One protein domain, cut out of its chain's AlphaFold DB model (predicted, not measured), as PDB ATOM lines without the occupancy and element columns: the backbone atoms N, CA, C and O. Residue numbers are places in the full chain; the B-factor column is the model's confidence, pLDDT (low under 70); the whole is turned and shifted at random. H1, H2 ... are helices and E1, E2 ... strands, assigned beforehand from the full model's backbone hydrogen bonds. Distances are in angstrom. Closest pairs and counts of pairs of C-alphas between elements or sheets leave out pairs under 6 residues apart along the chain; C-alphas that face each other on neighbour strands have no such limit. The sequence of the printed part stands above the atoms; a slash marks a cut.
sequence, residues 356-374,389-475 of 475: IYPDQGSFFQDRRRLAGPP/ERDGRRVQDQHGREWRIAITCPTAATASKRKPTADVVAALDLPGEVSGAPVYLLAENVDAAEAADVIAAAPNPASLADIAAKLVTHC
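Overview. This is residues 356 to 374 and 389 to 475 of the 475 residues of the protein "HTH cro/C1-type domain-containing protein" of Streptomyces viridifaciens (UniProt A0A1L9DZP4). A strongly twisted, curled sheet of four antiparallel strands has two helices, H2 and H3, packed over one face, while a short helix, H1, only grazes it. The printed part has 106 residues, with H1, E1, E2, E3, E4, H2 and H3 in that order; the sheet runs E1, E2, E3, E4, a meander, each strand the antiparallel neighbour of the one before. The class is mixed, and H2 and H3 on one face make two layers. The whole is compact, with a radius of gyration of the C-alphas of 13.7 A and spans of 41 by 30 by 23 A.

Arrangement. Inner strands E2, residues 402 to 408, and E3, 421 to 428, form a hairpin; N 406 and O 425 are 2.9 A apart. Edge strand E4, 439 to 447, bends by 56 degrees at residue 444; N 440 and O 426 are 2.8 A apart. Edge strand E1, 394 to 396, has N 395 at 2.9 A from O 403. H2, 448 to 456, has a height over the sheet of 9.3 A. H3, 464 to 474, is on the same face; its closest C-alpha to E4 is Ala 468, 5.4 A from Leu 442. H2 and H3, a helical hairpin, touch at a steep tilt of 45 degrees, opposite ways; C-alphas 455 and 467 are closest, 6.6 A apart. H1, 360 to 366, grazes the sheet with residues 360 to 363. In H1, H2 and H3 every O i to N i+4 pair is within hydrogen-bond range.

Along the chain. E3 is 23.2 A long, E4 20.0, E2 19.0, H3 15.6, H2 12.1, H1 10.0 and E1 7.0. H1 begins at C-alpha 360 (18.922, 14.135, 25.217); H3 ends at C-alpha 474 (36.685, 10.019, 42.513).

Size, cuts and confidence. The C-alphas farthest apart, of His 399 and Lys 417, are 42.5 A apart. Residues 375 to 388 are not printed; the gap is 19.0 A. The link E2 to E3 is long. Residues 372 to 374, 389 to 391, 412 to 420 and 433 have pLDDT under 70.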
ATOM      1  N   ILE A 356      20.387  18.778  35.334       94.06
ATOM      2  CA  ILE A 356      19.316  18.112  34.589       94.06
ATOM      3  C   ILE A 356      19.061  18.827  33.258       94.06
ATOM      4  O   ILE A 356      18.922  20.051  33.198       94.06
ATOM      5  N   TYR A 357      18.996  18.049  32.186       93.06
ATOM      6  CA  TYR A 357      18.549  18.468  30.863       93.06
ATOM      7  C   TYR A 357      17.147  17.898  30.619       93.06
ATOM      8  O   TYR A 357      16.878  16.768  31.036       93.06
ATOM      9  N   PRO A 358      16.248  18.651  29.960       92.19
ATOM     10  CA  PRO A 358      14.877  18.196  29.725       92.19
ATOM     11  C   PRO A 358      14.822  16.966  28.814       92.19
ATOM     12  O   PRO A 358      13.939  16.132  28.974       92.19
ATOM     13  N   ASP A 359      15.779  16.846  27.893       92.81
ATOM     14  CA  ASP A 359      15.898  15.743  26.951       92.81
ATOM     15  C   ASP A 359      17.354  15.576  26.473       92.81
ATOM     16  O   ASP A 359      18.230  16.420  26.710       92.81
ATOM     17  N   GLN A 360      17.612  14.469  25.776       90.88
ATOM     18  CA  GLN A 360      18.922  14.135  25.217       90.88
ATOM     19  C   GLN A 360      19.385  15.121  24.126       90.88
ATOM     20  O   GLN A 360      20.584  15.384  24.005       90.88
ATOM     21  N   GLY A 361      18.464  15.699  23.350       91.12
ATOM     22  CA  GLY A 361      18.790  16.687  22.319       91.12
ATOM     23  C   GLY A 361      19.359  17.970  22.926       91.12
ATOM     24  O   GLY A 361      20.402  18.455  22.490       91.12
ATOM     25  N   SER A 362      18.732  18.460  23.993       92.00
ATOM     26  CA  SER A 362      19.167  19.613  24.780       92.00
ATOM     27  C   SER A 362      20.544  19.384  25.412       92.00
ATOM     28  O   SER A 362      21.381  20.290  25.411       92.00
ATOM     29  N   PHE A 363      20.814  18.167  25.900       92.81
ATOM     30  CA  PHE A 363      22.142  17.779  26.385       92.81
ATOM     31  C   PHE A 363      23.206  17.903  25.285       92.81
ATOM     32  O   PHE A 363      24.208  18.593  25.476       92.81
ATOM     33  N   PHE A 364      22.989  17.313  24.107       90.31
ATOM     34  CA  PHE A 364      23.959  17.391  23.008       90.31
ATOM     35  C   PHE A 364      24.073  18.781  22.380       90.31
ATOM     36  O   PHE A 364      25.143  19.147  21.889       90.31
ATOM     37  N   GLN A 365      23.008  19.581  22.420       90.75
ATOM     38  CA  GLN A 365      23.041  20.971  21.975       90.75
ATOM     39  C   GLN A 365      23.971  21.823  22.852       90.75
ATOM     40  O   GLN A 365      24.697  22.664  22.317       90.75
ATOM     41  N   ASP A 366      23.959  21.594  24.169       89.69
ATOM     42  CA  ASP A 366      24.875  22.207  25.142       89.69
ATOM     43  C   ASP A 366      26.287  21.601  25.019       89.69
ATOM     44  O   ASP A 366      27.287  22.318  25.027       89.69
ATOM     45  N   ARG A 367      26.381  20.283  24.794       90.12
ATOM     46  CA  ARG A 367      27.630  19.513  24.688       90.12
ATOM     47  C   ARG A 367      27.977  19.146  23.250       90.12
ATOM     48  O   ARG A 367      28.296  17.996  22.954       90.12
ATOM     49  N   ARG A 368      28.012  20.135  22.352       87.12
ATOM     50  CA  ARG A 368      28.266  19.912  20.910       87.12
ATOM     51  C   ARG A 368      29.530  19.105  20.605       87.12
ATOM     52  O   ARG A 368      29.581  18.431  19.589       87.12
ATOM     53  N   ARG A 369      30.541  19.153  21.481       83.81
ATOM     54  CA  ARG A 369      31.782  18.361  21.362       83.81
ATOM     55  C   ARG A 369      31.565  16.841  21.447       83.81
ATOM     56  O   ARG A 369      32.417  16.089  20.989       83.81
ATOM     57  N   LEU A 370      30.476  16.415  22.088       83.38
ATOM     58  CA  LEU A 370      30.083  15.016  22.274       83.38
ATOM     59  C   LEU A 370      29.066  14.558  21.232       83.38
ATOM     60  O   LEU A 370      28.914  13.359  21.015       83.38
ATOM     61  N   ALA A 371      28.368  15.500  20.598       76.12
ATOM     62  CA  ALA A 371      27.526  15.193  19.461       76.12
ATOM     63  C   ALA A 371      28.439  14.723  18.319       76.12
ATOM     64  O   ALA A 371      29.219  15.507  17.773       76.12
ATOM     65  N   GLY A 372      28.359  13.439  17.964       65.81
ATOM     66  CA  GLY A 372      28.909  12.973  16.693       65.81
ATOM     67  C   GLY A 372      28.308  13.769  15.523       65.81
ATOM     68  O   GLY A 372      27.315  14.483  15.707       65.81
ATOM     69  N   PRO A 373      28.878  13.674  14.305       55.75
ATOM     70  CA  PRO A 373      28.250  14.275  13.132       55.75
ATOM     71  C   PRO A 373      26.773  13.844  13.078       55.75
ATOM     72  O   PRO A 373      26.496  12.661  13.298       55.75
ATOM     73  N   PRO A 374      25.828  14.780  12.861       50.41
ATOM     74  CA  PRO A 374      24.400  14.494  12.933       50.41
ATOM     75  C   PRO A 374      24.078  13.273  12.071       50.41
ATOM     76  O   PRO A 374      24.470  13.204  10.905       50.41
ATOM     77  N   GLU A 389      24.224   0.353  24.112       48.53
ATOM     78  CA  GLU A 389      23.801  -1.046  23.911       48.53
ATOM     79  C   GLU A 389      24.668  -2.170  24.466       48.53
ATOM     80  O   GLU A 389      24.146  -3.277  24.561       48.53
ATOM     81  N   ARG A 390      25.920  -1.954  24.895       50.31
ATOM     82  CA  ARG A 390      26.693  -3.096  25.423       50.31
ATOM     83  C   ARG A 390      26.662  -3.301  26.933       50.31
ATOM     84  O   ARG A 390      26.472  -4.443  27.321       50.31
ATOM     85  N   ASP A 391      26.701  -2.258  27.770       58.84
ATOM     86  CA  ASP A 391      26.828  -2.454  29.233       58.84
ATOM     87  C   ASP A 391      26.173  -1.349  30.093       58.84
ATOM     88  O   ASP A 391      26.635  -1.036  31.192       58.84
ATOM     89  N   GLY A 392      25.101  -0.706  29.610       70.44
ATOM     90  CA  GLY A 392      24.429   0.371  30.348       70.44
ATOM     91  C   GLY A 392      23.925  -0.093  31.719       70.44
ATOM     92  O   GLY A 392      22.933  -0.818  31.813       70.44
ATOM     93  N   ARG A 393      24.591   0.340  32.799       88.69
ATOM     94  CA  ARG A 393      24.206  -0.016  34.169       88.69
ATOM     95  C   ARG A 393      22.864   0.628  34.512       88.69
ATOM     96  O   ARG A 393      22.705   1.844  34.386       88.69
ATOM     97  N   ARG A 394      21.915  -0.187  34.977       93.44
ATOM     98  CA  ARG A 394      20.638   0.288  35.520       93.44
ATOM     99  C   ARG A 394      20.779   0.621  36.994       93.44
ATOM    100  O   ARG A 394      21.416  -0.114  37.752       93.44
ATOM    101  N   VAL A 395      20.191   1.738  37.385       95.56
ATOM    102  CA  VAL A 395      20.212   2.259  38.751       95.56
ATOM    103  C   VAL A 395      18.826   2.772  39.097       95.56
ATOM    104  O   VAL A 395      18.038   3.061  38.199       95.56
ATOM    105  N   GLN A 396      18.512   2.877  40.381       96.69
ATOM    106  CA  GLN A 396      17.216   3.376  40.832       96.69
ATOM    107  C   GLN A 396      17.392   4.654  41.645       96.69
ATOM    108  O   GLN A 396      18.368   4.805  42.378       96.69
ATOM    109  N   ASP A 397      16.461   5.593  41.509       96.00
ATOM    110  CA  ASP A 397      16.383   6.723  42.435       96.00
ATOM    111  C   ASP A 397      15.551   6.384  43.684       96.00
ATOM    112  O   ASP A 397      14.971   5.305  43.809       96.00
ATOM    113  N   GLN A 398      15.458   7.334  44.615       93.12
ATOM    114  CA  GLN A 398      14.673   7.213  45.851       93.12
ATOM    115  C   GLN A 398      13.157   7.019  45.648       93.12
ATOM    116  O   GLN A 398      12.432   6.769  46.609       93.12
ATOM    117  N   HIS A 399      12.664   7.144  44.414       93.88
ATOM    118  CA  HIS A 399      11.272   6.916  44.038       93.88
ATOM    119  C   HIS A 399      11.088   5.617  43.237       93.88
ATOM    120  O   HIS A 399       9.991   5.363  42.739       93.88
ATOM    121  N   GLY A 400      12.134   4.791  43.120       94.81
ATOM    122  CA  GLY A 400      12.105   3.517  42.403       94.81
ATOM    123  C   GLY A 400      12.074   3.661  40.881       94.81
ATOM    124  O   GLY A 400      11.786   2.686  40.192       94.81
ATOM    125  N   ARG A 401      12.347   4.855  40.336       95.06
ATOM    126  CA  ARG A 401      12.452   5.033  38.882       95.06
ATOM    127  C   ARG A 401      13.785   4.484  38.405       95.06
ATOM    128  O   ARG A 401      14.813   4.771  39.016       95.06
ATOM    129  N   GLU A 402      13.763   3.727  37.313       95.38
ATOM    130  CA  GLU A 402      14.978   3.198  36.701       95.38
ATOM    131  C   GLU A 402      15.651   4.254  35.822       95.38
ATOM    132  O   GLU A 402      15.019   4.913  34.998       95.38
ATOM    133  N   TRP A 403      16.958   4.393  35.991       95.31
ATOM    134  CA  TRP A 403      17.822   5.253  35.198       95.31
ATOM    135  C   TRP A 403      18.921   4.403  34.568       95.31
ATOM    136  O   TRP A 403      19.459   3.487  35.197       95.31
ATOM    137  N   ARG A 404      19.281   4.718  33.327       93.38
ATOM    138  CA  ARG A 404      20.378   4.080  32.602       93.38
ATOM    139  C   ARG A 404      21.582   5.003  32.592       93.38
ATOM    140  O   ARG A 404      21.490   6.127  32.100       93.38
ATOM    141  N   ILE A 405      22.705   4.522  33.116       93.75
ATOM    142  CA  ILE A 405      23.965   5.264  33.110       93.75
ATOM    143  C   ILE A 405      24.734   4.976  31.821       93.75
ATOM    144  O   ILE A 405      24.867   3.820  31.418       93.75
ATOM    145  N   ALA A 406      25.261   6.031  31.203       91.88
ATOM    146  CA  ALA A 406      26.136   5.961  30.041       91.88
ATOM    147  C   ALA A 406      27.361   6.868  30.202       91.88
ATOM    148  O   ALA A 406      27.287   7.953  30.779       91.88
ATOM    149  N   ILE A 407      28.486   6.425  29.643       91.19
ATOM    150  CA  ILE A 407      29.709   7.220  29.518       91.19
ATOM    151  C   ILE A 407      29.774   7.731  28.082       91.19
ATOM    152  O   ILE A 407      29.812   6.952  27.130       91.19
ATOM    153  N   THR A 408      29.786   9.048  27.921       89.88
ATOM    154  CA  THR A 408      29.757   9.711  26.616       89.88
ATOM    155  C   THR A 408      31.139  10.257  26.282       89.88
ATOM    156  O   THR A 408      31.684  11.097  26.996       89.88
ATOM    157  N   CYS A 409      31.736   9.751  25.202       86.88
ATOM    158  CA  CYS A 409      33.077  10.134  24.764       86.88
ATOM    159  C   CYS A 409      33.014  11.016  23.503       86.88
ATOM    160  O   CYS A 409      32.135  10.809  22.664       86.88
ATOM    161  N   PRO A 410      33.953  11.963  23.316       82.62
ATOM    162  CA  PRO A 410      34.077  12.710  22.070       82.62
ATOM    163  C   PRO A 410      34.342  11.769  20.888       82.62
ATOM    164  O   PRO A 410      35.149  10.844  20.989       82.62
ATOM    165  N   THR A 411      33.722  12.027  19.737       74.75
ATOM    166  CA  THR A 411      34.034  11.305  18.494       74.75
ATOM    167  C   THR A 411      35.492  11.536  18.076       74.75
ATOM    168  O   THR A 411      35.949  12.676  18.007       74.75
ATOM    169  N   ALA A 412      36.208  10.454  17.751       66.38
ATOM    170  CA  ALA A 412      37.669  10.381  17.578       66.38
ATOM    171  C   ALA A 412      38.327  11.434  16.655       66.38
ATOM    172  O   ALA A 412      39.528  11.670  16.769       66.38
ATOM    173  N   ALA A 413      37.573  12.105  15.778       59.84
ATOM    174  CA  ALA A 413      38.089  13.139  14.876       59.84
ATOM    175  C   ALA A 413      38.632  14.396  15.591       59.84
ATOM    176  O   ALA A 413      39.385  15.159  14.991       59.84
ATOM    177  N   THR A 414      38.282  14.622  16.862       56.66
ATOM    178  CA  THR A 414      38.716  15.793  17.652       56.66
ATOM    179  C   THR A 414      39.634  15.446  18.826       56.66
ATOM    180  O   THR A 414      39.975  16.328  19.618       56.66
ATOM    181  N   ALA A 415      40.076  14.188  18.948       56.28
ATOM    182  CA  ALA A 415      40.965  13.757  20.022       56.28
ATOM    183  C   ALA A 415      42.368  14.371  19.848       56.28
ATOM    184  O   ALA A 415      43.252  13.821  19.193       56.28
ATOM    185  N   SER A 416      42.578  15.556  20.430       59.41
ATOM    186  CA  SER A 416      43.918  16.107  20.654       59.41
ATOM    187  C   SER A 416      44.764  15.118  21.473       59.41
ATOM    188  O   SER A 416      44.214  14.260  22.151       59.41
ATOM    189  N   LYS A 417      46.096  15.264  21.507       64.88
ATOM    190  CA  LYS A 417      47.003  14.426  22.329       64.88
ATOM    191  C   LYS A 417      46.703  14.418  23.849       64.88
ATOM    192  O   LYS A 417      47.419  13.762  24.601       64.88
ATOM    193  N   ARG A 418      45.705  15.170  24.327       62.03
ATOM    194  CA  ARG A 418      45.209  15.106  25.709       62.03
ATOM    195  C   ARG A 418      44.251  13.923  25.857       62.03
ATOM    196  O   ARG A 418      43.503  13.627  24.932       62.03
ATOM    197  N   LYS A 419      44.273  13.264  27.021       59.47
ATOM    198  CA  LYS A 419      43.364  12.155  27.345       59.47
ATOM    199  C   LYS A 419      41.914  12.510  26.963       59.47
ATOM    200  O   LYS A 419      41.502  13.640  27.243       59.47
ATOM    201  N   PRO A 420      41.159  11.598  26.321       60.78
ATOM    202  CA  PRO A 420      39.774  11.858  25.963       60.78
ATOM    203  C   PRO A 420      38.966  12.088  27.242       60.78
ATOM    204  O   PRO A 420      38.849  11.204  28.083       60.78
ATOM    205  N   THR A 421      38.446  13.301  27.392       82.88
ATOM    206  CA  THR A 421      37.554  13.685  28.486       82.88
ATOM    207  C   THR A 421      36.148  13.194  28.163       82.88
ATOM    208  O   THR A 421      35.596  13.610  27.140       82.88
ATOM    209  N   ALA A 422      35.580  12.335  29.003       88.06
ATOM    210  CA  ALA A 422      34.214  11.838  28.877       88.06
ATOM    211  C   ALA A 422      33.256  12.587  29.814       88.06
ATOM    212  O   ALA A 422      33.678  13.149  30.823       88.06
ATOM    213  N   ASP A 423      31.964  12.569  29.493       92.12
ATOM    214  CA  ASP A 423      30.899  13.025  30.390       92.12
ATOM    215  C   ASP A 423      30.035  11.805  30.776       92.12
ATOM    216  O   ASP A 423      29.681  10.992  29.917       92.12
ATOM    217  N   VAL A 424      29.705  11.648  32.060       92.69
ATOM    218  CA  VAL A 424      28.857  10.551  32.561       92.69
ATOM    219  C   VAL A 424      27.435  11.056  32.711       92.69
ATOM    220  O   VAL A 424      27.195  12.030  33.428       92.69
ATOM    221  N   VAL A 425      26.485  10.382  32.070       95.00
ATOM    222  CA  VAL A 425      25.075  10.774  32.074       95.00
ATOM    223  C   VAL A 425      24.177   9.670  32.609       95.00
ATOM    224  O   VAL A 425      24.488   8.488  32.479       95.00
ATOM    225  N   ALA A 426      23.041  10.058  33.179       95.50
ATOM    226  CA  ALA A 426      21.947   9.151  33.503       95.50
ATOM    227  C   ALA A 426      20.674   9.600  32.790       95.50
ATOM    228  O   ALA A 426      20.206  10.717  32.999       95.50
ATOM    229  N   ALA A 427      20.107   8.725  31.965       94.50
ATOM    230  CA  ALA A 427      18.841   8.958  31.281       94.50
ATOM    231  C   ALA A 427      17.734   8.129  31.936       94.50
ATOM    232  O   ALA A 427      17.954   6.965  32.278       94.50
ATOM    233  N   LEU A 428      16.558   8.722  32.124       94.25
ATOM    234  CA  LEU A 428      15.408   8.014  32.685       94.25
ATOM    235  C   LEU A 428      14.960   6.900  31.724       94.25
ATOM    236  O   LEU A 428      14.705   7.169  30.549       94.25
ATOM    237  N   ASP A 429      14.860   5.661  32.214       90.25
ATOM    238  CA  ASP A 429      14.427   4.515  31.409       90.25
ATOM    239  C   ASP A 429      12.893   4.474  31.377       90.25
ATOM    240  O   ASP A 429      12.235   4.034  32.321       90.25
ATOM    241  N   LEU A 430      12.308   5.014  30.306       87.12
ATOM    242  CA  LEU A 430      10.869   4.968  30.075       87.12
ATOM    243  C   LEU A 430      10.537   3.801  29.132       87.12
ATOM    244  O   LEU A 430      11.204   3.635  28.111       87.12
ATOM    245  N   PRO A 431       9.505   2.990  29.429       84.50
ATOM    246  CA  PRO A 431       9.067   1.941  28.517       84.50
ATOM    247  C   PRO A 431       8.528   2.560  27.216       84.50
ATOM    248  O   PRO A 431       7.510   3.252  27.222       84.50
ATOM    249  N   GLY A 432       9.216   2.287  26.103       78.00
ATOM    250  CA  GLY A 432       8.960   2.869  24.778       78.00
ATOM    251  C   GLY A 432       9.933   4.008  24.448       78.00
ATOM    252  O   GLY A 432      10.316   4.767  25.332       78.00
ATOM    253  N   GLU A 433      10.354   4.131  23.183       65.69
ATOM    254  CA  GLU A 433      11.241   5.208  22.701       65.69
ATOM    255  C   GLU A 433      10.555   6.583  22.787       65.69
ATOM    256  O   GLU A 433      10.095   7.158  21.800       65.69
ATOM    257  N   VAL A 434      10.461   7.136  23.991       72.38
ATOM    258  CA  VAL A 434       9.999   8.505  24.191       72.38
ATOM    259  C   VAL A 434      11.219   9.411  24.086       72.38
ATOM    260  O   VAL A 434      12.028   9.489  25.007       72.38
ATOM    261  N   SER A 435      11.336  10.127  22.965       72.94
ATOM    262  CA  SER A 435      12.408  11.091  22.650       72.94
ATOM    263  C   SER A 435      12.464  12.333  23.578       72.94
ATOM    264  O   SER A 435      12.906  13.401  23.165       72.94
ATOM    265  N   GLY A 436      12.024  12.234  24.832       86.38
ATOM    266  CA  GLY A 436      11.922  13.353  25.778       86.38
ATOM    267  C   GLY A 436      12.227  12.980  27.227       86.38
ATOM    268  O   GLY A 436      11.747  13.648  28.137       86.38
ATOM    269  N   ALA A 437      12.954  11.885  27.460       91.31
ATOM    270  CA  ALA A 437      13.364  11.508  28.806       91.31
ATOM    271  C   ALA A 437      14.426  12.490  29.346       91.31
ATOM    272  O   ALA A 437      15.383  12.790  28.625       91.31
ATOM    273  N   PRO A 438      14.301  12.963  30.602       94.50
ATOM    274  CA  PRO A 438      15.294  13.843  31.199       94.50
ATOM    275  C   PRO A 438      16.648  13.143  31.321       94.50
ATOM    276  O   PRO A 438      16.728  11.933  31.557       94.50
ATOM    277  N   VAL A 439      17.714  13.931  31.184       95.00
ATOM    278  CA  VAL A 439      19.099  13.457  31.253       95.00
ATOM    279  C   VAL A 439      19.840  14.215  32.341       95.00
ATOM    280  O   VAL A 439      19.961  15.438  32.281       95.00
ATOM    281  N   TYR A 440      20.370  13.494  33.320       96.25
ATOM    282  CA  TYR A 440      21.319  14.041  34.277       96.25
ATOM    283  C   TYR A 440      22.738  13.961  33.745       96.25
ATOM    284  O   TYR A 440      23.151  12.933  33.219       96.25
ATOM    285  N   LEU A 441      23.503  15.021  33.975       94.75
ATOM    286  CA  LEU A 441      24.951  15.030  33.854       94.75
ATOM    287  C   LEU A 441      25.551  14.794  35.241       94.75
ATOM    288  O   LEU A 441      25.523  15.682  36.094       94.75
ATOM    289  N   LEU A 442      26.018  13.566  35.472       94.50
ATOM    290  CA  LEU A 442      26.517  13.102  36.767       94.50
ATOM    291  C   LEU A 442      27.970  13.515  37.008       94.50
ATOM    292  O   LEU A 442      28.332  13.819  38.139       94.50
ATOM    293  N   ALA A 443      28.789  13.517  35.956       92.50
ATOM    294  CA  ALA A 443      30.177  13.958  36.011       92.50
ATOM    295  C   ALA A 443      30.633  14.498  34.653       92.50
ATOM    296  O   ALA A 443      30.173  14.036  33.606       92.50
ATOM    297  N   GLU A 444      31.544  15.466  34.672       91.94
ATOM    298  CA  GLU A 444      32.032  16.149  33.477       91.94
ATOM    299  C   GLU A 444      33.543  16.031  33.344       91.94
ATOM    300  O   GLU A 444      34.269  16.183  34.321       91.94
ATOM    301  N   ASN A 445      34.022  15.896  32.111       88.19
ATOM    302  CA  ASN A 445      35.446  15.868  31.777       88.19
ATOM    303  C   ASN A 445      36.275  14.796  32.508       88.19
ATOM    304  O   ASN A 445      37.447  15.025  32.809       88.19
ATOM    305  N   VAL A 446      35.688  13.632  32.762       88.00
ATOM    306  CA  VAL A 446      36.315  12.549  33.524       88.00
ATOM    307  C   VAL A 446      37.123  11.609  32.629       88.00
ATOM    308  O   VAL A 446      36.914  11.554  31.411       88.00
ATOM    309  N   ASP A 447      38.048  10.852  33.223       87.00
ATOM    310  CA  ASP A 447      38.685   9.719  32.547       87.00
ATOM    311  C   ASP A 447      37.652   8.586  32.411       87.00
ATOM    312  O   ASP A 447      37.044   8.149  33.389       87.00
ATOM    313  N   ALA A 448      37.400   8.145  31.176       87.81
ATOM    314  CA  ALA A 448      36.341   7.181  30.892       87.81
ATOM    315  C   ALA A 448      36.564   5.824  31.580       87.81
ATOM    316  O   ALA A 448      35.588   5.173  31.952       87.81
ATOM    317  N   ALA A 449      37.821   5.397  31.749       86.62
ATOM    318  CA  ALA A 449      38.137   4.121  32.384       86.62
ATOM    319  C   ALA A 449      37.890   4.193  33.895       86.62
ATOM    320  O   ALA A 449      37.217   3.329  34.448       86.62
ATOM    321  N   GLU A 450      38.335   5.273  34.539       87.88
ATOM    322  CA  GLU A 450      38.096   5.502  35.967       87.88
ATOM    323  C   GLU A 450      36.599   5.615  36.284       87.88
ATOM    324  O   GLU A 450      36.102   4.988  37.221       87.88
ATOM    325  N   ALA A 451      35.844   6.340  35.454       89.62
ATOM    326  CA  ALA A 451      34.394   6.413  35.591       89.62
ATOM    327  C   ALA A 451      33.727   5.036  35.436       89.62
ATOM    328  O   ALA A 451      32.812   4.710  36.195       89.62
ATOM    329  N   ALA A 452      34.184   4.216  34.482       90.69
ATOM    330  CA  ALA A 452      33.680   2.857  34.296       90.69
ATOM    331  C   ALA A 452      33.954   1.976  35.522       90.69
ATOM    332  O   ALA A 452      33.044   1.274  35.965       90.69
ATOM    333  N   ASP A 453      35.145   2.069  36.118       89.38
ATOM    334  CA  ASP A 453      35.507   1.334  37.333       89.38
ATOM    335  C   ASP A 453      34.632   1.746  38.526       89.38
ATOM    336  O   ASP A 453      34.090   0.890  39.234       89.38
ATOM    337  N   VAL A 454      34.408   3.054  38.717       91.44
ATOM    338  CA  VAL A 454      33.514   3.586  39.762       91.44
ATOM    339  C   VAL A 454      32.083   3.081  39.571       91.44
ATOM    340  O   VAL A 454      31.442   2.640  40.533       91.44
ATOM    341  N   ILE A 455      31.578   3.118  38.334       91.88
ATOM    342  CA  ILE A 455      30.237   2.636  37.999       91.88
ATOM    343  C   ILE A 455      30.152   1.130  38.222       91.88
ATOM    344  O   ILE A 455      29.167   0.691  38.804       91.88
ATOM    345  N   ALA A 456      31.146   0.338  37.814       91.00
ATOM    346  CA  ALA A 456      31.169  -1.119  37.957       91.00
ATOM    347  C   ALA A 456      31.240  -1.566  39.429       91.00
ATOM    348  O   ALA A 456      30.537  -2.500  39.820       91.00
ATOM    349  N   ALA A 457      31.995  -0.851  40.266       91.81
ATOM    350  CA  ALA A 457      32.166  -1.153  41.687       91.81
ATOM    351  C   ALA A 457      30.929  -0.859  42.563       91.81
ATOM    352  O   ALA A 457      30.910  -1.193  43.750       91.81
ATOM    353  N   ALA A 458      29.887  -0.206  42.036       91.12
ATOM    354  CA  ALA A 458      28.654   0.025  42.786       91.12
ATOM    355  C   ALA A 458      27.876  -1.295  43.058       91.12
ATOM    356  O   ALA A 458      28.029  -2.264  42.311       91.12
ATOM    357  N   PRO A 459      27.029  -1.373  44.104       90.56
ATOM    358  CA  PRO A 459      26.137  -2.522  44.357       90.56
ATOM    359  C   PRO A 459      24.979  -2.605  43.341       90.56
ATOM    360  O   PRO A 459      24.660  -1.606  42.708       90.56
ATOM    361  N   ASN A 460      24.356  -3.773  43.131       84.69
ATOM    362  CA  ASN A 460      23.245  -3.954  42.176       84.69
ATOM    363  C   ASN A 460      21.956  -4.425  42.896       84.69
ATOM    364  O   ASN A 460      21.992  -5.515  43.471       84.69
ATOM    365  N   PRO A 461      20.842  -3.658  42.867       83.31
ATOM    366  CA  PRO A 461      20.683  -2.346  42.226       83.31
ATOM    367  C   PRO A 461      21.449  -1.242  42.969       83.31
ATOM    368  O   PRO A 461      21.527  -1.244  44.197       83.31
ATOM    369  N   ALA A 462      22.029  -0.301  42.221       89.75
ATOM    370  CA  ALA A 462      22.673   0.875  42.807       89.75
ATOM    371  C   ALA A 462      21.664   2.015  42.949       89.75
ATOM    372  O   ALA A 462      20.799   2.186  42.086       89.75
ATOM    373  N   SER A 463      21.839   2.840  43.980       96.06
ATOM    374  CA  SER A 463      21.195   4.152  44.051       96.06
ATOM    375  C   SER A 463      21.835   5.109  43.039       96.06
ATOM    376  O   SER A 463      23.063   5.186  42.926       96.06
ATOM    377  N   LEU A 464      21.005   5.869  42.321       96.62
ATOM    378  CA  LEU A 464      21.452   6.938  41.423       96.62
ATOM    379  C   LEU A 464      22.272   7.995  42.185       96.62
ATOM    380  O   LEU A 464      23.311   8.437  41.694       96.62
ATOM    381  N   ALA A 465      21.833   8.367  43.392       96.38
ATOM    382  CA  ALA A 465      22.521   9.348  44.229       96.38
ATOM    383  C   ALA A 465      23.874   8.822  44.741       96.38
ATOM    384  O   ALA A 465      24.844   9.579  44.752       96.38
ATOM    385  N   ASP A 466      23.975   7.525  45.060       95.19
ATOM    386  CA  ASP A 466      25.240   6.905  45.479       95.19
ATOM    387  C   ASP A 466      26.277   6.944  44.355       95.19
ATOM    388  O   ASP A 466      27.446   7.254  44.591       95.19
ATOM    389  N   ILE A 467      25.869   6.629  43.121       95.56
ATOM    390  CA  ILE A 467      26.786   6.671  41.977       95.56
ATOM    391  C   ILE A 467      27.200   8.105  41.669       95.56
ATOM    392  O   ILE A 467      28.389   8.354  41.485       95.56
ATOM    393  N   ALA A 468      26.258   9.050  41.679       95.88
ATOM    394  CA  ALA A 468      26.579  10.462  41.513       95.88
ATOM    395  C   ALA A 468      27.592  10.936  42.577       95.88
ATOM    396  O   ALA A 468      28.585  11.573  42.236       95.88
ATOM    397  N   ALA A 469      27.402  10.570  43.850       93.81
ATOM    398  CA  ALA A 469      28.300  10.958  44.938       93.81
ATOM    399  C   ALA A 469      29.704  10.354  44.794       93.81
ATOM    400  O   ALA A 469      30.707  11.041  45.010       93.81
ATOM    401  N   LYS A 470      29.794   9.081  44.387       94.19
ATOM    402  CA  LYS A 470      31.080   8.432  44.102       94.19
ATOM    403  C   LYS A 470      31.801   9.101  42.939       94.19
ATOM    404  O   LYS A 470      32.985   9.392  43.069       94.19
ATOM    405  N   LEU A 471      31.100   9.396  41.846       92.19
ATOM    406  CA  LEU A 471      31.700  10.080  40.700       92.19
ATOM    407  C   LEU A 471      32.254  11.457  41.088       92.19
ATOM    408  O   LEU A 471      33.375  11.765  40.719       92.19
ATOM    409  N   VAL A 472      31.537  12.233  41.908       89.12
ATOM    410  CA  VAL A 472      32.017  13.537  42.414       89.12
ATOM    411  C   VAL A 472      33.258  13.415  43.310       89.12
ATOM    412  O   VAL A 472      34.040  14.355  43.418       89.12
ATOM    413  N   THR A 473      33.429  12.287  44.002       86.88
ATOM    414  CA  THR A 473      34.548  12.085  44.939       86.88
ATOM    415  C   THR A 473      35.798  11.545  44.242       86.88
ATOM    416  O   THR A 473      36.914  11.820  44.683       86.88
ATOM    417  N   HIS A 474      35.612  10.744  43.190       84.44
ATOM    418  CA  HIS A 474      36.685  10.019  42.513       84.44
ATOM    419  C   HIS A 474      37.159  10.684  41.217       84.44
ATOM    420  O   HIS A 474      38.288  10.427  40.814       84.44
ATOM    421  N   CYS A 475      36.343  11.532  40.592       74.12
ATOM    422  CA  CYS A 475      36.661  12.200  39.332       74.12
ATOM    423  C   CYS A 475      36.688  13.721  39.507       74.12
ATOM    424  O   CYS A 475      37.589  14.356  38.910       74.12
TER     425      CYS A 475